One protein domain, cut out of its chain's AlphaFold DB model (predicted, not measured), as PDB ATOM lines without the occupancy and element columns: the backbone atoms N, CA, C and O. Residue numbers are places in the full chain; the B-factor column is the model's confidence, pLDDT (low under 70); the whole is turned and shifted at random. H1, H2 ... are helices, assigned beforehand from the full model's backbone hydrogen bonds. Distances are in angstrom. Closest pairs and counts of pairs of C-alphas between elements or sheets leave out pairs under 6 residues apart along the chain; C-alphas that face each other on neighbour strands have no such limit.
ATOM      1  N   ASP A   2     -32.287 -33.621 -38.677       96.62
ATOM      2  CA  ASP A   2     -33.701 -33.721 -38.287       96.62
ATOM      3  C   ASP A   2     -34.548 -34.776 -39.038       96.62
ATOM      4  O   ASP A   2     -35.086 -35.668 -38.396       96.62
ATOM      5  N   LEU A   3     -34.628 -34.767 -40.377       97.50
ATOM      6  CA  LEU A   3     -35.477 -35.729 -41.113       97.50
ATOM      7  C   LEU A   3     -35.047 -37.193 -40.916       97.50
ATOM      8  O   LEU A   3     -35.878 -38.092 -40.804       97.50
ATOM      9  N   THR A   4     -33.736 -37.439 -40.854       97.00
ATOM     10  CA  THR A   4     -33.190 -38.766 -40.540       97.00
ATOM     11  C   THR A   4     -33.487 -39.143 -39.091       97.00
ATOM     12  O   THR A   4     -33.847 -40.287 -38.828       97.00
ATOM     13  N   LEU A   5     -33.370 -38.188 -38.163       98.12
ATOM     14  CA  LEU A   5     -33.685 -38.404 -36.754       98.12
ATOM     15  C   LEU A   5     -35.170 -38.735 -36.549       98.12
ATOM     16  O   LEU A   5     -35.473 -39.622 -35.762       98.12
ATOM     17  N   GLU A   6     -36.078 -38.112 -37.303       98.38
ATOM     18  CA  GLU A   6     -37.508 -38.450 -37.276       98.38
ATOM     19  C   GLU A   6     -37.760 -39.875 -37.776       98.38
ATOM     20  O   GLU A   6     -38.517 -40.614 -37.154       98.38
ATOM     21  N   CYS A   7     -37.076 -40.320 -38.837       98.19
ATOM     22  CA  CYS A   7     -37.173 -41.720 -39.267       98.19
ATOM     23  C   CYS A   7     -36.730 -42.686 -38.149       98.19
ATOM     24  O   CYS A   7     -37.351 -43.726 -37.946       98.19
ATOM     25  N   ILE A   8     -35.675 -42.332 -37.409       97.94
ATOM     26  CA  ILE A   8     -35.179 -43.119 -36.271       97.94
ATOM     27  C   ILE A   8     -36.177 -43.086 -35.103       97.94
ATOM     28  O   ILE A   8     -36.446 -44.131 -34.514       97.94
ATOM     29  N   ARG A   9     -36.782 -41.930 -34.793       98.12
ATOM     30  CA  ARG A   9     -37.844 -41.814 -33.779       98.12
ATOM     31  C   ARG A   9     -39.007 -42.754 -34.099       98.12
ATOM     32  O   ARG A   9     -39.410 -43.535 -33.241       98.12
ATOM     33  N   ARG A  10     -39.492 -42.719 -35.347       97.69
ATOM     34  CA  ARG A  10     -40.549 -43.610 -35.850       97.69
ATOM     35  C   ARG A  10     -40.175 -45.083 -35.715       97.69
ATOM     36  O   ARG A  10     -40.986 -45.870 -35.241       97.69
ATOM     37  N   HIS A  11     -38.930 -45.441 -36.033       97.19
ATOM     38  CA  HIS A  11     -38.432 -46.806 -35.859       97.19
ATOM     39  C   HIS A  11     -38.544 -47.291 -34.404       97.19
ATOM     40  O   HIS A  11     -39.102 -48.362 -34.174       97.19
ATOM     41  N   TYR A  12     -38.107 -46.497 -33.421       97.00
ATOM     42  CA  TYR A  12     -38.259 -46.854 -32.001       97.00
ATOM     43  C   TYR A  12     -39.719 -46.874 -31.529       97.00
ATOM     44  O   TYR A  12     -40.056 -47.633 -30.624       97.00
ATOM     45  N   ALA A  13     -40.596 -46.079 -32.147       96.38
ATOM     46  CA  ALA A  13     -42.034 -46.100 -31.881       96.38
ATOM     47  C   ALA A  13     -42.769 -47.286 -32.547       96.38
ATOM     48  O   ALA A  13     -43.965 -47.469 -32.327       96.38
ATOM     49  N   GLY A  14     -42.078 -48.097 -33.360       95.25
ATOM     50  CA  GLY A  14     -42.689 -49.174 -34.145       95.25
ATOM     51  C   GLY A  14     -43.510 -48.680 -35.343       95.25
ATOM     52  O   GLY A  14     -44.265 -49.451 -35.937       95.25
ATOM     53  N   GLU A  15     -43.372 -47.407 -35.713       94.94
ATOM     54  CA  GLU A  15     -44.018 -46.798 -36.873       94.94
ATOM     55  C   GLU A  15     -43.229 -47.161 -38.147       94.94
ATOM     56  O   GLU A  15     -42.053 -46.825 -38.294       94.94
ATOM     57  N   LEU A  16     -43.871 -47.853 -39.095       86.38
ATOM     58  CA  LEU A  16     -43.214 -48.335 -40.323       86.38
ATOM     59  C   LEU A  16     -43.240 -47.322 -41.480       86.38
ATOM     60  O   LEU A  16     -42.659 -47.573 -42.536       86.38
ATOM     61  N   GLU A  17     -43.897 -46.177 -41.302       92.25
ATOM     62  CA  GLU A  17     -44.055 -45.156 -42.338       92.25
ATOM     63  C   GLU A  17     -42.928 -44.119 -42.257       92.25
ATOM     64  O   GLU A  17     -43.017 -43.110 -41.557       92.25
ATOM     65  N   SER A  18     -41.833 -44.378 -42.977       95.25
ATOM     66  CA  SER A  18     -40.793 -43.382 -43.254       95.25
ATOM     67  C   SER A  18     -39.969 -43.749 -44.497       95.25
ATOM     68  O   SER A  18     -39.858 -44.934 -44.832       95.25
ATOM     69  N   PRO A  19     -39.306 -42.777 -45.157       96.56
ATOM     70  CA  PRO A  19     -38.426 -43.049 -46.298       96.56
ATOM     71  C   PRO A  19     -37.268 -44.014 -45.999       96.56
ATOM     72  O   PRO A  19     -36.711 -44.606 -46.921       96.56
ATOM     73  N   LEU A  20     -36.890 -44.170 -44.723       96.75
ATOM     74  CA  LEU A  20     -35.782 -45.025 -44.289       96.75
ATOM     75  C   LEU A  20     -36.237 -46.308 -43.579       96.75
ATOM     76  O   LEU A  20     -35.387 -47.049 -43.092       96.75
ATOM     77  N   ALA A  21     -37.539 -46.610 -43.536       97.25
ATOM     78  CA  ALA A  21     -38.077 -47.724 -42.750       97.25
ATOM     79  C   ALA A  21     -37.420 -49.077 -43.075       97.25
ATOM     80  O   ALA A  21     -37.043 -49.819 -42.166       97.25
ATOM     81  N   SER A  22     -37.219 -49.386 -44.362       96.75
ATOM     82  CA  SER A  22     -36.581 -50.638 -44.791       96.75
ATOM     83  C   SER A  22     -35.121 -50.733 -44.347       96.75
ATOM     84  O   SER A  22     -34.685 -51.787 -43.888       96.75
ATOM     85  N   VAL A  23     -34.377 -49.627 -44.435       96.56
ATOM     86  CA  VAL A  23     -32.968 -49.554 -44.032       96.56
ATOM     87  C   VAL A  23     -32.843 -49.656 -42.516       96.56
ATOM     88  O   VAL A  23     -32.057 -50.456 -42.029       96.56
ATOM     89  N   LEU A  24     -33.649 -48.910 -41.760       97.12
ATOM     90  CA  LEU A  24     -33.631 -48.964 -40.296       97.12
ATOM     91  C   LEU A  24     -33.991 -50.366 -39.788       97.12
ATOM     92  O   LEU A  24     -33.310 -50.894 -38.917       97.12
ATOM     93  N   THR A  25     -34.983 -51.015 -40.408       96.06
ATOM     94  CA  THR A  25     -35.361 -52.402 -40.086       96.06
ATOM     95  C   THR A  25     -34.235 -53.391 -40.389       96.06
ATOM     96  O   THR A  25     -33.966 -54.281 -39.587       96.06
ATOM     97  N   ALA A  26     -33.539 -53.234 -41.520       97.25
ATOM     98  CA  ALA A  26     -32.419 -54.105 -41.882       97.25
ATOM     99  C   ALA A  26     -31.232 -54.006 -40.903       97.25
ATOM    100  O   ALA A  26     -30.441 -54.940 -40.811       97.25
ATOM    101  N   TYR A  27     -31.126 -52.896 -40.168       96.69
ATOM    102  CA  TYR A  27     -30.101 -52.650 -39.154       96.69
ATOM    103  C   TYR A  27     -30.684 -52.591 -37.729       96.69
ATOM    104  O   TYR A  27     -30.077 -51.985 -36.849       96.69
ATOM    105  N   ALA A  28     -31.839 -53.222 -37.476       95.31
ATOM    106  CA  ALA A  28     -32.529 -53.150 -36.183       95.31
ATOM    107  C   ALA A  28     -31.642 -53.574 -34.996       95.31
ATOM    108  O   ALA A  28     -31.695 -52.942 -33.945       95.31
ATOM    109  N   ASP A  29     -30.765 -54.566 -35.180       97.38
ATOM    110  CA  ASP A  29     -29.834 -55.023 -34.135       97.38
ATOM    111  C   ASP A  29     -28.878 -53.916 -33.660       97.38
ATOM    112  O   ASP A  29     -28.499 -53.882 -32.492       97.38
ATOM    113  N   PHE A  30     -28.498 -52.983 -34.543       97.25
ATOM    114  CA  PHE A  30     -27.692 -51.824 -34.158       97.25
ATOM    115  C   PHE A  30     -28.499 -50.842 -33.305       97.25
ATOM    116  O   PHE A  30     -27.994 -50.342 -32.304       97.25
ATOM    117  N   PHE A  31     -29.750 -50.567 -33.679       96.94
ATOM    118  CA  PHE A  31     -30.611 -49.654 -32.923       96.94
ATOM    119  C   PHE A  31     -31.029 -50.249 -31.572       96.94
ATOM    120  O   PHE A  31     -31.103 -49.531 -30.580       96.94
ATOM    121  N   ALA A  32     -31.178 -51.572 -31.486       96.31
ATOM    122  CA  ALA A  32     -31.439 -52.270 -30.231       96.31
ATOM    123  C   ALA A  32     -30.330 -52.083 -29.175       96.31
ATOM    124  O   ALA A  32     -30.587 -52.295 -27.995       96.31
ATOM    125  N   LEU A  33     -29.120 -51.650 -29.563       97.81
ATOM    126  CA  LEU A  33     -28.043 -51.333 -28.616       97.81
ATOM    127  C   LEU A  33     -28.354 -50.133 -27.717       97.81
ATOM    128  O   LEU A  33     -27.697 -49.972 -26.691       97.81
ATOM    129  N   PHE A  34     -29.285 -49.269 -28.120       95.38
ATOM    130  CA  PHE A  34     -29.537 -48.012 -27.431       95.38
ATOM    131  C   PHE A  34     -30.778 -48.049 -26.538       95.38
ATOM    132  O   PHE A  34     -31.116 -47.001 -26.043       95.38
ATOM    133  N   ASP A  35     -31.449 -49.181 -26.293       93.12
ATOM    134  CA  ASP A  35     -32.668 -49.321 -25.452       93.12
ATOM    135  C   ASP A  35     -33.902 -48.461 -25.843       93.12
ATOM    136  O   ASP A  35     -35.036 -48.849 -25.550       93.12
ATOM    137  N   GLY A  36     -33.733 -47.341 -26.552       96.81
ATOM    138  CA  GLY A  36     -34.791 -46.408 -26.912       96.81
ATOM    139  C   GLY A  36     -34.302 -45.163 -27.660       96.81
ATOM    140  O   GLY A  36     -33.111 -44.932 -27.888       96.81
ATOM    141  N   PHE A  37     -35.263 -44.336 -28.081       97.94
ATOM    142  CA  PHE A  37     -34.980 -43.098 -28.811       97.94
ATOM    143  C   PHE A  37     -34.268 -42.054 -27.942       97.94
ATOM    144  O   PHE A  37     -33.363 -41.375 -28.427       97.94
ATOM    145  N   THR A  38     -34.651 -41.932 -26.669       98.25
ATOM    146  CA  THR A  38     -34.061 -40.967 -25.729       98.25
ATOM    147  C   THR A  38     -32.574 -41.233 -25.546       98.25
ATOM    148  O   THR A  38     -31.747 -40.342 -25.723       98.25
ATOM    149  N   GLU A  39     -32.224 -42.483 -25.282       98.00
ATOM    150  CA  GLU A  39     -30.864 -42.965 -25.099       98.00
ATOM    151  C   GLU A  39     -30.037 -42.818 -26.384       98.00
ATOM    152  O   GLU A  39     -28.880 -42.403 -26.329       98.00
ATOM    153  N   PHE A  40     -30.633 -43.075 -27.556       98.12
ATOM    154  CA  PHE A  40     -29.989 -42.814 -28.845       98.12
ATOM    155  C   PHE A  40     -29.663 -41.321 -29.024       98.12
ATOM    156  O   PHE A  40     -28.543 -40.958 -29.397       98.12
ATOM    157  N   VAL A  41     -30.624 -40.436 -28.739       98.19
ATOM    158  CA  VAL A  41     -30.430 -38.976 -28.785       98.19
ATOM    159  C   VAL A  41     -29.350 -38.547 -27.797       98.19
ATOM    160  O   VAL A  41     -28.509 -37.707 -28.136       98.19
ATOM    161  N   ASP A  42     -29.341 -39.127 -26.600       97.00
ATOM    162  CA  ASP A  42     -28.387 -38.782 -25.557       97.00
ATOM    163  C   ASP A  42     -26.967 -39.219 -25.894       97.00
ATOM    164  O   ASP A  42     -26.048 -38.400 -25.795       97.00
ATOM    165  N   PHE A  43     -26.805 -40.449 -26.382       96.88
ATOM    166  CA  PHE A  43     -25.521 -41.006 -26.795       96.88
ATOM    167  C   PHE A  43     -24.859 -40.173 -27.899       96.88
ATOM    168  O   PHE A  43     -23.663 -39.885 -27.841       96.88
ATOM    169  N   PHE A  44     -25.630 -39.747 -28.906       96.75
ATOM    170  CA  PHE A  44     -25.097 -38.975 -30.033       96.75
ATOM    171  C   PHE A  44     -25.108 -37.454 -29.827       96.75
ATOM    172  O   PHE A  44     -24.616 -36.725 -30.701       96.75
ATOM    173  N   HIS A  45     -25.597 -36.975 -28.680       97.31
ATOM    174  CA  HIS A  45     -25.723 -35.560 -28.333       97.31
ATOM    175  C   HIS A  45     -26.647 -34.762 -29.276       97.31
ATOM    176  O   HIS A  45     -26.270 -33.704 -29.789       97.31
ATOM    177  N   PHE A  46     -27.855 -35.273 -29.530       98.06
ATOM    178  CA  PHE A  46     -28.857 -34.673 -30.425       98.06
ATOM    179  C   PHE A  46     -29.983 -33.909 -29.711       98.06
ATOM    180  O   PHE A  46     -30.996 -33.597 -30.329       98.06
ATOM    181  N   GLN A  47     -29.822 -33.569 -28.432       97.50
ATOM    182  CA  GLN A  47     -30.886 -32.984 -27.604       97.50
ATOM    183  C   GLN A  47     -31.447 -31.658 -28.150       97.50
ATOM    184  O   GLN A  47     -32.598 -31.334 -27.888       97.50
ATOM    185  N   ASP A  48     -30.669 -30.893 -28.922       96.94
ATOM    186  CA  ASP A  48     -31.135 -29.641 -29.543       96.94
ATOM    187  C   ASP A  48     -32.046 -29.862 -30.768       96.94
ATOM    188  O   ASP A  48     -32.610 -28.905 -31.289       96.94
ATOM    189  N   LEU A  49     -32.199 -31.110 -31.230       97.94
ATOM    190  CA  LEU A  49     -33.097 -31.497 -32.325       97.94
ATOM    191  C   LEU A  49     -34.407 -32.113 -31.835       97.94
ATOM    192  O   LEU A  49     -35.164 -32.621 -32.653       97.94
ATOM    193  N   VAL A  50     -34.689 -32.110 -30.532       97.94
ATOM    194  CA  VAL A  50     -35.926 -32.683 -29.984       97.94
ATOM    195  C   VAL A  50     -36.617 -31.709 -29.042       97.94
ATOM    196  O   VAL A  50     -35.996 -30.799 -28.491       97.94
ATOM    197  N   THR A  51     -37.928 -31.850 -28.883       96.62
ATOM    198  CA  THR A  51     -38.686 -31.088 -27.888       96.62
ATOM    199  C   THR A  51     -38.303 -31.512 -26.466       96.62
ATOM    200  O   THR A  51     -37.799 -32.622 -26.255       96.62
ATOM    201  N   PRO A  52     -38.544 -30.661 -25.450       93.75
ATOM    202  CA  PRO A  52     -38.439 -31.092 -24.062       93.75
ATOM    203  C   PRO A  52     -39.292 -32.347 -23.832       93.75
ATOM    204  O   PRO A  52     -40.490 -32.346 -24.102       93.75
ATOM    205  N   GLY A  53     -38.670 -33.422 -23.347       93.50
ATOM    206  CA  GLY A  53     -39.332 -34.721 -23.177       93.50
ATOM    207  C   GLY A  53     -39.169 -35.695 -24.346       93.50
ATOM    208  O   GLY A  53     -39.707 -36.789 -24.256       93.50
ATOM    209  N   TYR A  54     -38.404 -35.345 -25.390       96.06
ATOM    210  CA  TYR A  54     -37.963 -36.265 -26.455       96.06
ATOM    211  C   TYR A  54     -39.106 -36.865 -27.296       96.06
ATOM    212  O   TYR A  54     -38.909 -37.845 -28.011       96.06
ATOM    213  N   ASN A  55     -40.298 -36.268 -27.243       92.88
ATOM    214  CA  ASN A  55     -41.482 -36.803 -27.918       92.88
ATOM    215  C   ASN A  55     -41.530 -36.451 -29.410       92.88
ATOM    216  O   ASN A  55     -42.133 -37.177 -30.194       92.88
ATOM    217  N   GLU A  56     -40.904 -35.341 -29.807       96.31
ATOM    218  CA  GLU A  56     -40.967 -34.822 -31.173       96.31
ATOM    219  C   GLU A  56     -39.602 -34.301 -31.620       96.31
ATOM    220  O   GLU A  56     -38.839 -33.755 -30.816       96.31
ATOM    221  N   VAL A  57     -39.314 -34.435 -32.915       98.19
ATOM    222  CA  VAL A  57     -38.139 -33.835 -33.552       98.19
ATOM    223  C   VAL A  57     -38.439 -32.382 -33.930       98.19
ATOM    224  O   VAL A  57     -39.499 -32.065 -34.463       98.19
ATOM    225  N   GLN A  58     -37.489 -31.488 -33.669       97.75
ATOM    226  CA  GLN A  58     -37.513 -30.108 -34.138       97.75
ATOM    227  C   GLN A  58     -36.885 -30.033 -35.532       97.75
ATOM    228  O   GLN A  58     -35.703 -30.330 -35.716       97.75
ATOM    229  N   PHE A  59     -37.688 -29.632 -36.513       97.88
ATOM    230  CA  PHE A  59     -37.270 -29.560 -37.909       97.88
ATOM    231  C   PHE A  59     -36.699 -28.188 -38.265       97.88
ATOM    232  O   PHE A  59     -37.177 -27.153 -37.800       97.88
ATOM    233  N   PHE A  60     -35.693 -28.176 -39.138       96.94
ATOM    234  CA  PHE A  60     -35.064 -26.941 -39.615       96.94
ATOM    235  C   PHE A  60     -35.936 -26.172 -40.614       96.94
ATOM    236  O   PHE A  60     -35.774 -24.966 -40.785       96.94
ATOM    237  N   LEU A  61     -36.849 -26.875 -41.284       96.75
ATOM    238  CA  LEU A  61     -37.850 -26.341 -42.205       96.75
ATOM    239  C   LEU A  61     -39.225 -26.929 -41.845       96.75
ATOM    240  O   LEU A  61     -39.273 -27.951 -41.160       96.75
ATOM    241  N   PRO A  62     -40.343 -26.337 -42.308       95.25
ATOM    242  CA  PRO A  62     -41.670 -26.908 -42.091       95.25
ATOM    243  C   PRO A  62     -41.737 -28.370 -42.544       95.25
ATOM    244  O   PRO A  62     -41.415 -28.683 -43.695       95.25
ATOM    245  N   PHE A  63     -42.148 -29.242 -41.626       95.69
ATOM    246  CA  PHE A  63     -42.288 -30.674 -41.862       95.69
ATOM    247  C   PHE A  63     -43.694 -31.005 -42.355       95.69
ATOM    248  O   PHE A  63     -44.681 -30.537 -41.791       95.69
ATOM    249  N   ASP A  64     -43.774 -31.813 -43.407       94.75
ATOM    250  CA  ASP A  64     -45.016 -32.171 -44.090       94.75
ATOM    251  C   ASP A  64     -45.194 -33.688 -44.222       94.75
ATOM    252  O   ASP A  64     -45.813 -34.150 -45.175       94.75
ATOM    253  N   ASP A  65     -44.641 -34.460 -43.284       96.19
ATOM    254  CA  ASP A  65     -44.704 -35.924 -43.300       96.19
ATOM    255  C   ASP A  65     -44.003 -36.558 -44.517       96.19
ATOM    256  O   ASP A  65     -44.509 -37.469 -45.164       96.19
ATOM    257  N   PHE A  66     -42.808 -36.050 -44.841       96.19
ATOM    258  CA  PHE A  66     -41.968 -36.518 -45.953       96.19
ATOM    259  C   PHE A  66     -42.609 -36.383 -47.350       96.19
ATOM    260  O   PHE A  66     -42.164 -37.038 -48.296       96.19
ATOM    261  N   ASN A  67     -43.618 -35.519 -47.506       95.38
ATOM    262  CA  ASN A  67     -44.315 -35.307 -48.780       95.38
ATOM    263  C   ASN A  67     -43.578 -34.340 -49.725       95.38
ATOM    264  O   ASN A  67     -43.904 -34.263 -50.914       95.38
ATOM    265  N   ARG A  68     -42.547 -33.644 -49.237       93.06
ATOM    266  CA  ARG A  68     -41.636 -32.801 -50.028       93.06
ATOM    267  C   ARG A  68     -40.230 -33.398 -50.154       93.06
ATOM    268  O   ARG A  68     -39.839 -34.259 -49.364       93.06
ATOM    269  N   PRO A  69     -39.398 -32.891 -51.089       92.25
ATOM    270  CA  PRO A  69     -37.974 -33.203 -51.099       92.25
ATOM    271  C   PRO A  69     -37.324 -32.897 -49.744       92.25
ATOM    272  O   PRO A  69     -37.533 -31.823 -49.183       92.25
ATOM    273  N   GLY A  70     -36.474 -33.805 -49.259       90.25
ATOM    274  CA  GLY A  70     -35.748 -33.639 -47.992       90.25
ATOM    275  C   GLY A  70     -34.637 -32.581 -48.018       90.25
ATOM    276  O   GLY A  70     -33.863 -32.474 -47.071       90.25
ATOM    277  N   THR A  71     -34.524 -31.824 -49.109       93.06
ATOM    278  CA  THR A  71     -33.543 -30.756 -49.301       93.06
ATOM    279  C   THR A  71     -34.251 -29.424 -49.541       93.06
ATOM    280  O   THR A  71     -35.317 -29.420 -50.161       93.06
ATOM    281  N   PRO A  72     -33.647 -28.292 -49.135       96.00
ATOM    282  CA  PRO A  72     -34.169 -26.967 -49.456       96.00
ATOM    283  C   PRO A  72     -34.426 -26.796 -50.956       96.00
ATOM    284  O   PRO A  72     -33.623 -27.234 -51.782       96.00
ATOM    285  N   THR A  73     -35.539 -26.154 -51.302       96.38
ATOM    286  CA  THR A  73     -35.988 -25.962 -52.692       96.38
ATOM    287  C   THR A  73     -35.840 -24.523 -53.178       96.38
ATOM    288  O   THR A  73     -35.847 -24.281 -54.385       96.38
ATOM    289  N   THR A  74     -35.644 -23.575 -52.258       97.75
ATOM    290  CA  THR A  74     -35.357 -22.169 -52.565       97.75
ATOM    291  C   THR A  74     -34.090 -21.687 -51.868       97.75
ATOM    292  O   THR A  74     -33.560 -22.331 -50.958       97.75
ATOM    293  N   THR A  75     -33.588 -20.526 -52.290       98.25
ATOM    294  CA  THR A  75     -32.439 -19.879 -51.650       98.25
ATOM    295  C   THR A  75     -32.747 -19.484 -50.207       98.25
ATOM    296  O   THR A  75     -31.896 -19.656 -49.339       98.25
ATOM    297  N   GLU A  76     -33.956 -19.004 -49.932       98.38
ATOM    298  CA  GLU A  76     -34.405 -18.632 -48.589       98.38
ATOM    299  C   GLU A  76     -34.440 -19.855 -47.674       98.38
ATOM    300  O   GLU A  76     -33.853 -19.825 -46.593       98.38
ATOM    301  N   GLU A  77     -35.033 -20.963 -48.135       97.81
ATOM    302  CA  GLU A  77     -35.029 -22.223 -47.387       97.81
ATOM    303  C   GLU A  77     -33.609 -22.732 -47.147       97.81
ATOM    304  O   GLU A  77     -33.307 -23.231 -46.064       97.81
ATOM    305  N   TYR A  78     -32.719 -22.597 -48.134       97.94
ATOM    306  CA  TYR A  78     -31.322 -22.985 -47.975       97.94
ATOM    307  C   TYR A  78     -30.635 -22.163 -46.885       97.94
ATOM    308  O   TYR A  78     -29.929 -22.732 -46.055       97.94
ATOM    309  N   VAL A  79     -30.849 -20.843 -46.858       98.50
ATOM    310  CA  VAL A  79     -30.295 -19.972 -45.813       98.50
ATOM    311  C   VAL A  79     -30.844 -20.374 -44.445       98.50
ATOM    312  O   VAL A  79     -30.048 -20.603 -43.540       98.50
ATOM    313  N   THR A  80     -32.162 -20.548 -44.300       98.19
ATOM    314  CA  THR A  80     -32.778 -20.996 -43.038       98.19
ATOM    315  C   THR A  80     -32.208 -22.335 -42.571       98.19
ATOM    316  O   THR A  80     -31.746 -22.448 -41.436       98.19
ATOM    317  N   TYR A  81     -32.170 -23.331 -43.458       97.75
ATOM    318  CA  TYR A  81     -31.626 -24.656 -43.163       97.75
ATOM    319  C   TYR A  81     -30.147 -24.592 -42.764       97.75
ATOM    320  O   TYR A  81     -29.730 -25.251 -41.809       97.75
ATOM    321  N   ARG A  82     -29.344 -23.796 -43.482       97.88
ATOM    322  CA  ARG A  82     -27.911 -23.626 -43.214       97.88
ATOM    323  C   ARG A  82     -27.681 -23.030 -41.831       97.88
ATOM    324  O   ARG A  82     -26.900 -23.600 -41.076       97.88
ATOM    325  N   GLU A  83     -28.337 -21.919 -41.504       98.50
ATOM    326  CA  GLU A  83     -28.157 -21.259 -40.205       98.50
ATOM    327  C   GLU A  83     -28.574 -22.181 -39.050       98.50
ATOM    328  O   GLU A  83     -27.818 -22.339 -38.093       98.50
ATOM    329  N   ALA A  84     -29.711 -22.874 -39.177       97.94
ATOM    330  CA  ALA A  84     -30.163 -23.836 -38.170       97.94
ATOM    331  C   ALA A  84     -29.192 -25.024 -38.015       97.94
ATOM    332  O   ALA A  84     -28.896 -25.454 -36.900       97.94
ATOM    333  N   THR A  85     -28.638 -25.522 -39.125       97.50
ATOM    334  CA  THR A  85     -27.634 -26.597 -39.101       97.50
ATOM    335  C   THR A  85     -26.346 -26.149 -38.409       97.50
ATOM    336  O   THR A  85     -25.783 -26.906 -37.618       97.50
ATOM    337  N   LEU A  86     -25.864 -24.934 -38.693       98.31
ATOM    338  CA  LEU A  86     -24.653 -24.386 -38.077       98.31
ATOM    339  C   LEU A  86     -24.830 -24.177 -36.569       98.31
ATOM    340  O   LEU A  86     -23.952 -24.570 -35.801       98.31
ATOM    341  N   ASP A  87     -25.972 -23.632 -36.145       98.25
ATOM    342  CA  ASP A  87     -26.318 -23.471 -34.728       98.25
ATOM    343  C   ASP A  87     -26.374 -24.824 -33.999       98.25
ATOM    344  O   ASP A  87     -25.783 -24.989 -32.929       98.25
ATOM    345  N   PHE A  88     -26.993 -25.838 -34.612       97.88
ATOM    346  CA  PHE A  88     -27.006 -27.195 -34.066       97.88
ATOM    347  C   PHE A  88     -25.590 -27.783 -33.912       97.88
ATOM    348  O   PHE A  88     -25.266 -28.346 -32.864       97.88
ATOM    349  N   ILE A  89     -24.729 -27.647 -34.931       98.00
ATOM    350  CA  ILE A  89     -23.348 -28.160 -34.883       98.00
ATOM    351  C   ILE A  89     -22.564 -27.504 -33.742       98.00
ATOM    352  O   ILE A  89     -21.850 -28.196 -33.011       98.00
ATOM    353  N   ASP A  90     -22.703 -26.192 -33.569       98.44
ATOM    354  CA  ASP A  90     -22.036 -25.451 -32.500       98.44
ATOM    355  C   ASP A  90     -22.530 -25.892 -31.112       98.44
ATOM    356  O   ASP A  90     -21.722 -26.272 -30.257       98.44
ATOM    357  N   LYS A  91     -23.849 -25.964 -30.899       98.12
ATOM    358  CA  LYS A  91     -24.434 -26.438 -29.631       98.12
ATOM    359  C   LYS A  91     -24.006 -27.864 -29.290       98.12
ATOM    360  O   LYS A  91     -23.576 -28.127 -28.163       98.12
ATOM    361  N   ARG A  92     -24.032 -28.771 -30.270       97.56
ATOM    362  CA  ARG A  92     -23.570 -30.154 -30.101       97.56
ATOM    363  C   ARG A  92     -22.084 -30.218 -29.760       97.56
ATOM    364  O   ARG A  92     -21.709 -30.949 -28.846       97.56
ATOM    365  N   SER A  93     -21.249 -29.420 -30.425       97.75
ATOM    366  CA  SER A  93     -19.807 -29.342 -30.145       97.75
ATOM    367  C   SER A  93     -19.532 -28.918 -28.701       97.75
ATOM    368  O   SER A  93     -18.731 -29.547 -28.008       97.75
ATOM    369  N   ARG A  94     -20.250 -27.904 -28.205       97.81
ATOM    370  CA  ARG A  94     -20.153 -27.464 -26.803       97.81
ATOM    371  C   ARG A  94     -20.607 -28.552 -25.831       97.81
ATOM    372  O   ARG A  94     -19.959 -28.759 -24.807       97.81
ATOM    373  N   ARG A  95     -21.686 -29.271 -26.156       97.19
ATOM    374  CA  ARG A  95     -22.197 -30.384 -25.340       97.19
ATOM    375  C   ARG A  95     -21.190 -31.528 -25.242       97.19
ATOM    376  O   ARG A  95     -20.926 -31.999 -24.141       97.19
ATOM    377  N   MET A  96     -20.580 -31.911 -26.364       95.94
ATOM    378  CA  MET A  96     -19.520 -32.922 -26.409       95.94
ATOM    379  C   MET A  96     -18.292 -32.490 -25.602       95.94
ATOM    380  O   MET A  96     -17.767 -33.275 -24.817       95.94
ATOM    381  N   ALA A  97     -17.854 -31.234 -25.747       95.69
ATOM    382  CA  ALA A  97     -16.732 -30.696 -24.977       95.69
ATOM    383  C   ALA A  97     -17.013 -30.716 -23.468       95.69
ATOM    384  O   ALA A  97     -16.151 -31.113 -22.685       95.69
ATOM    385  N   LYS A  98     -18.237 -30.353 -23.059       95.44
ATOM    386  CA  LYS A  98     -18.660 -30.457 -21.660       95.44
ATOM    387  C   LYS A  98     -18.630 -31.910 -21.177       95.44
ATOM    388  O   LYS A  98     -18.054 -32.181 -20.131       95.44
ATOM    389  N   TRP A  99     -19.205 -32.836 -21.946       95.31
ATOM    390  CA  TRP A  99     -19.229 -34.255 -21.587       95.31
ATOM    391  C   TRP A  99     -17.815 -34.829 -21.420       95.31
ATOM    392  O   TRP A  99     -17.575 -35.553 -20.459       95.31
ATOM    393  N   LEU A 100     -16.872 -34.454 -22.292       93.88
ATOM    394  CA  LEU A 100     -15.457 -34.824 -22.171       93.88
ATOM    395  C   LEU A 100     -14.797 -34.230 -20.922       93.88
ATOM    396  O   LEU A 100     -13.987 -34.903 -20.298       93.88
ATOM    397  N   GLY A 101     -15.132 -32.995 -20.541       93.81
ATOM    398  CA  GLY A 101     -14.653 -32.413 -19.286       93.81
ATOM    399  C   GLY A 101     -15.160 -33.173 -18.055       93.81
ATOM    400  O   GLY A 101     -14.406 -33.376 -17.109       93.81
ATOM    401  N   ASP A 102     -16.412 -33.631 -18.096       93.12
ATOM    402  CA  ASP A 102     -17.055 -34.331 -16.980       93.12
ATOM    403  C   ASP A 102     -16.688 -35.834 -16.904       93.12
ATOM    404  O   ASP A 102     -16.697 -36.407 -15.818       93.12
ATOM    405  N   ASN A 103     -16.397 -36.487 -18.039       91.44
ATOM    406  CA  ASN A 103     -16.251 -37.954 -18.147       91.44
ATOM    407  C   ASN A 103     -14.929 -38.405 -18.790       91.44
ATOM    408  O   ASN A 103     -14.704 -39.601 -18.980       91.44
ATOM    409  N   GLY A 104     -14.071 -37.469 -19.191       81.00
ATOM    410  CA  GLY A 104     -12.800 -37.769 -19.838       81.00
ATOM    411  C   GLY A 104     -11.784 -38.413 -18.888       81.00
ATOM    412  O   GLY A 104     -11.973 -38.410 -17.671       81.00
TER     413      GLY A 104
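AT A GLANCE: This is residues 2 to 104 of the 113 residues of the protein "Uncharacterized domain protein" of Pseudarthrobacter siccitolerans (UniProt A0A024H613). Look for one long helix, H5, running past one side of a cluster of four short helices, with H2 and H3 on the cluster's far side. Residues 45 to 74, with no named element, join the two parts. The printed part has 103 residues, five named helices and no named strand: all helix, compact, radius of gyration of the C-alphas 14.8 A, spans 43 by 32 by 22 A.

HOW THE PARTS SIT: Start at H1, residues 2 to 12, which touches H2, residues 21 to 26, at a steep tilt of 61 degrees; their closest C-alphas, His 11 and Leu 24, are 6.9 A apart. H3, residues 28 to 34, is close to but not clearly touching H4, residues 37 to 44; their closest C-alphas, Phe 34 and Phe 40, are 5.4 A apart. H1 only just touches H4, with 3 pairs of C-alphas within 8 A, the closest Arg 9 and Phe 37 at 5.9 A. H5, residues 75 to 103, is apart from the other four. Every O i to N i+4 pair is within hydrogen-bond range in H1, H2, H4 and H5; H3 has 1 of 3, beside 3 of 4 O i to N i+3 pairs.

IN THESE COORDINATES: Find C-alpha 2 at (-33.701, -33.721, -38.287), where H1 begins its 15.3 A. H5 runs 41.4 A from C-alpha 75 to C-alpha 103 at (-16.251, -37.954, -18.147).

THE WHOLE: The farthest C-alphas, Asn 67 and Gly 104, are 42.9 A apart. The link H4 to H5 is long, the printed part has no cut, and no printed residue is under 70 in pLDDT.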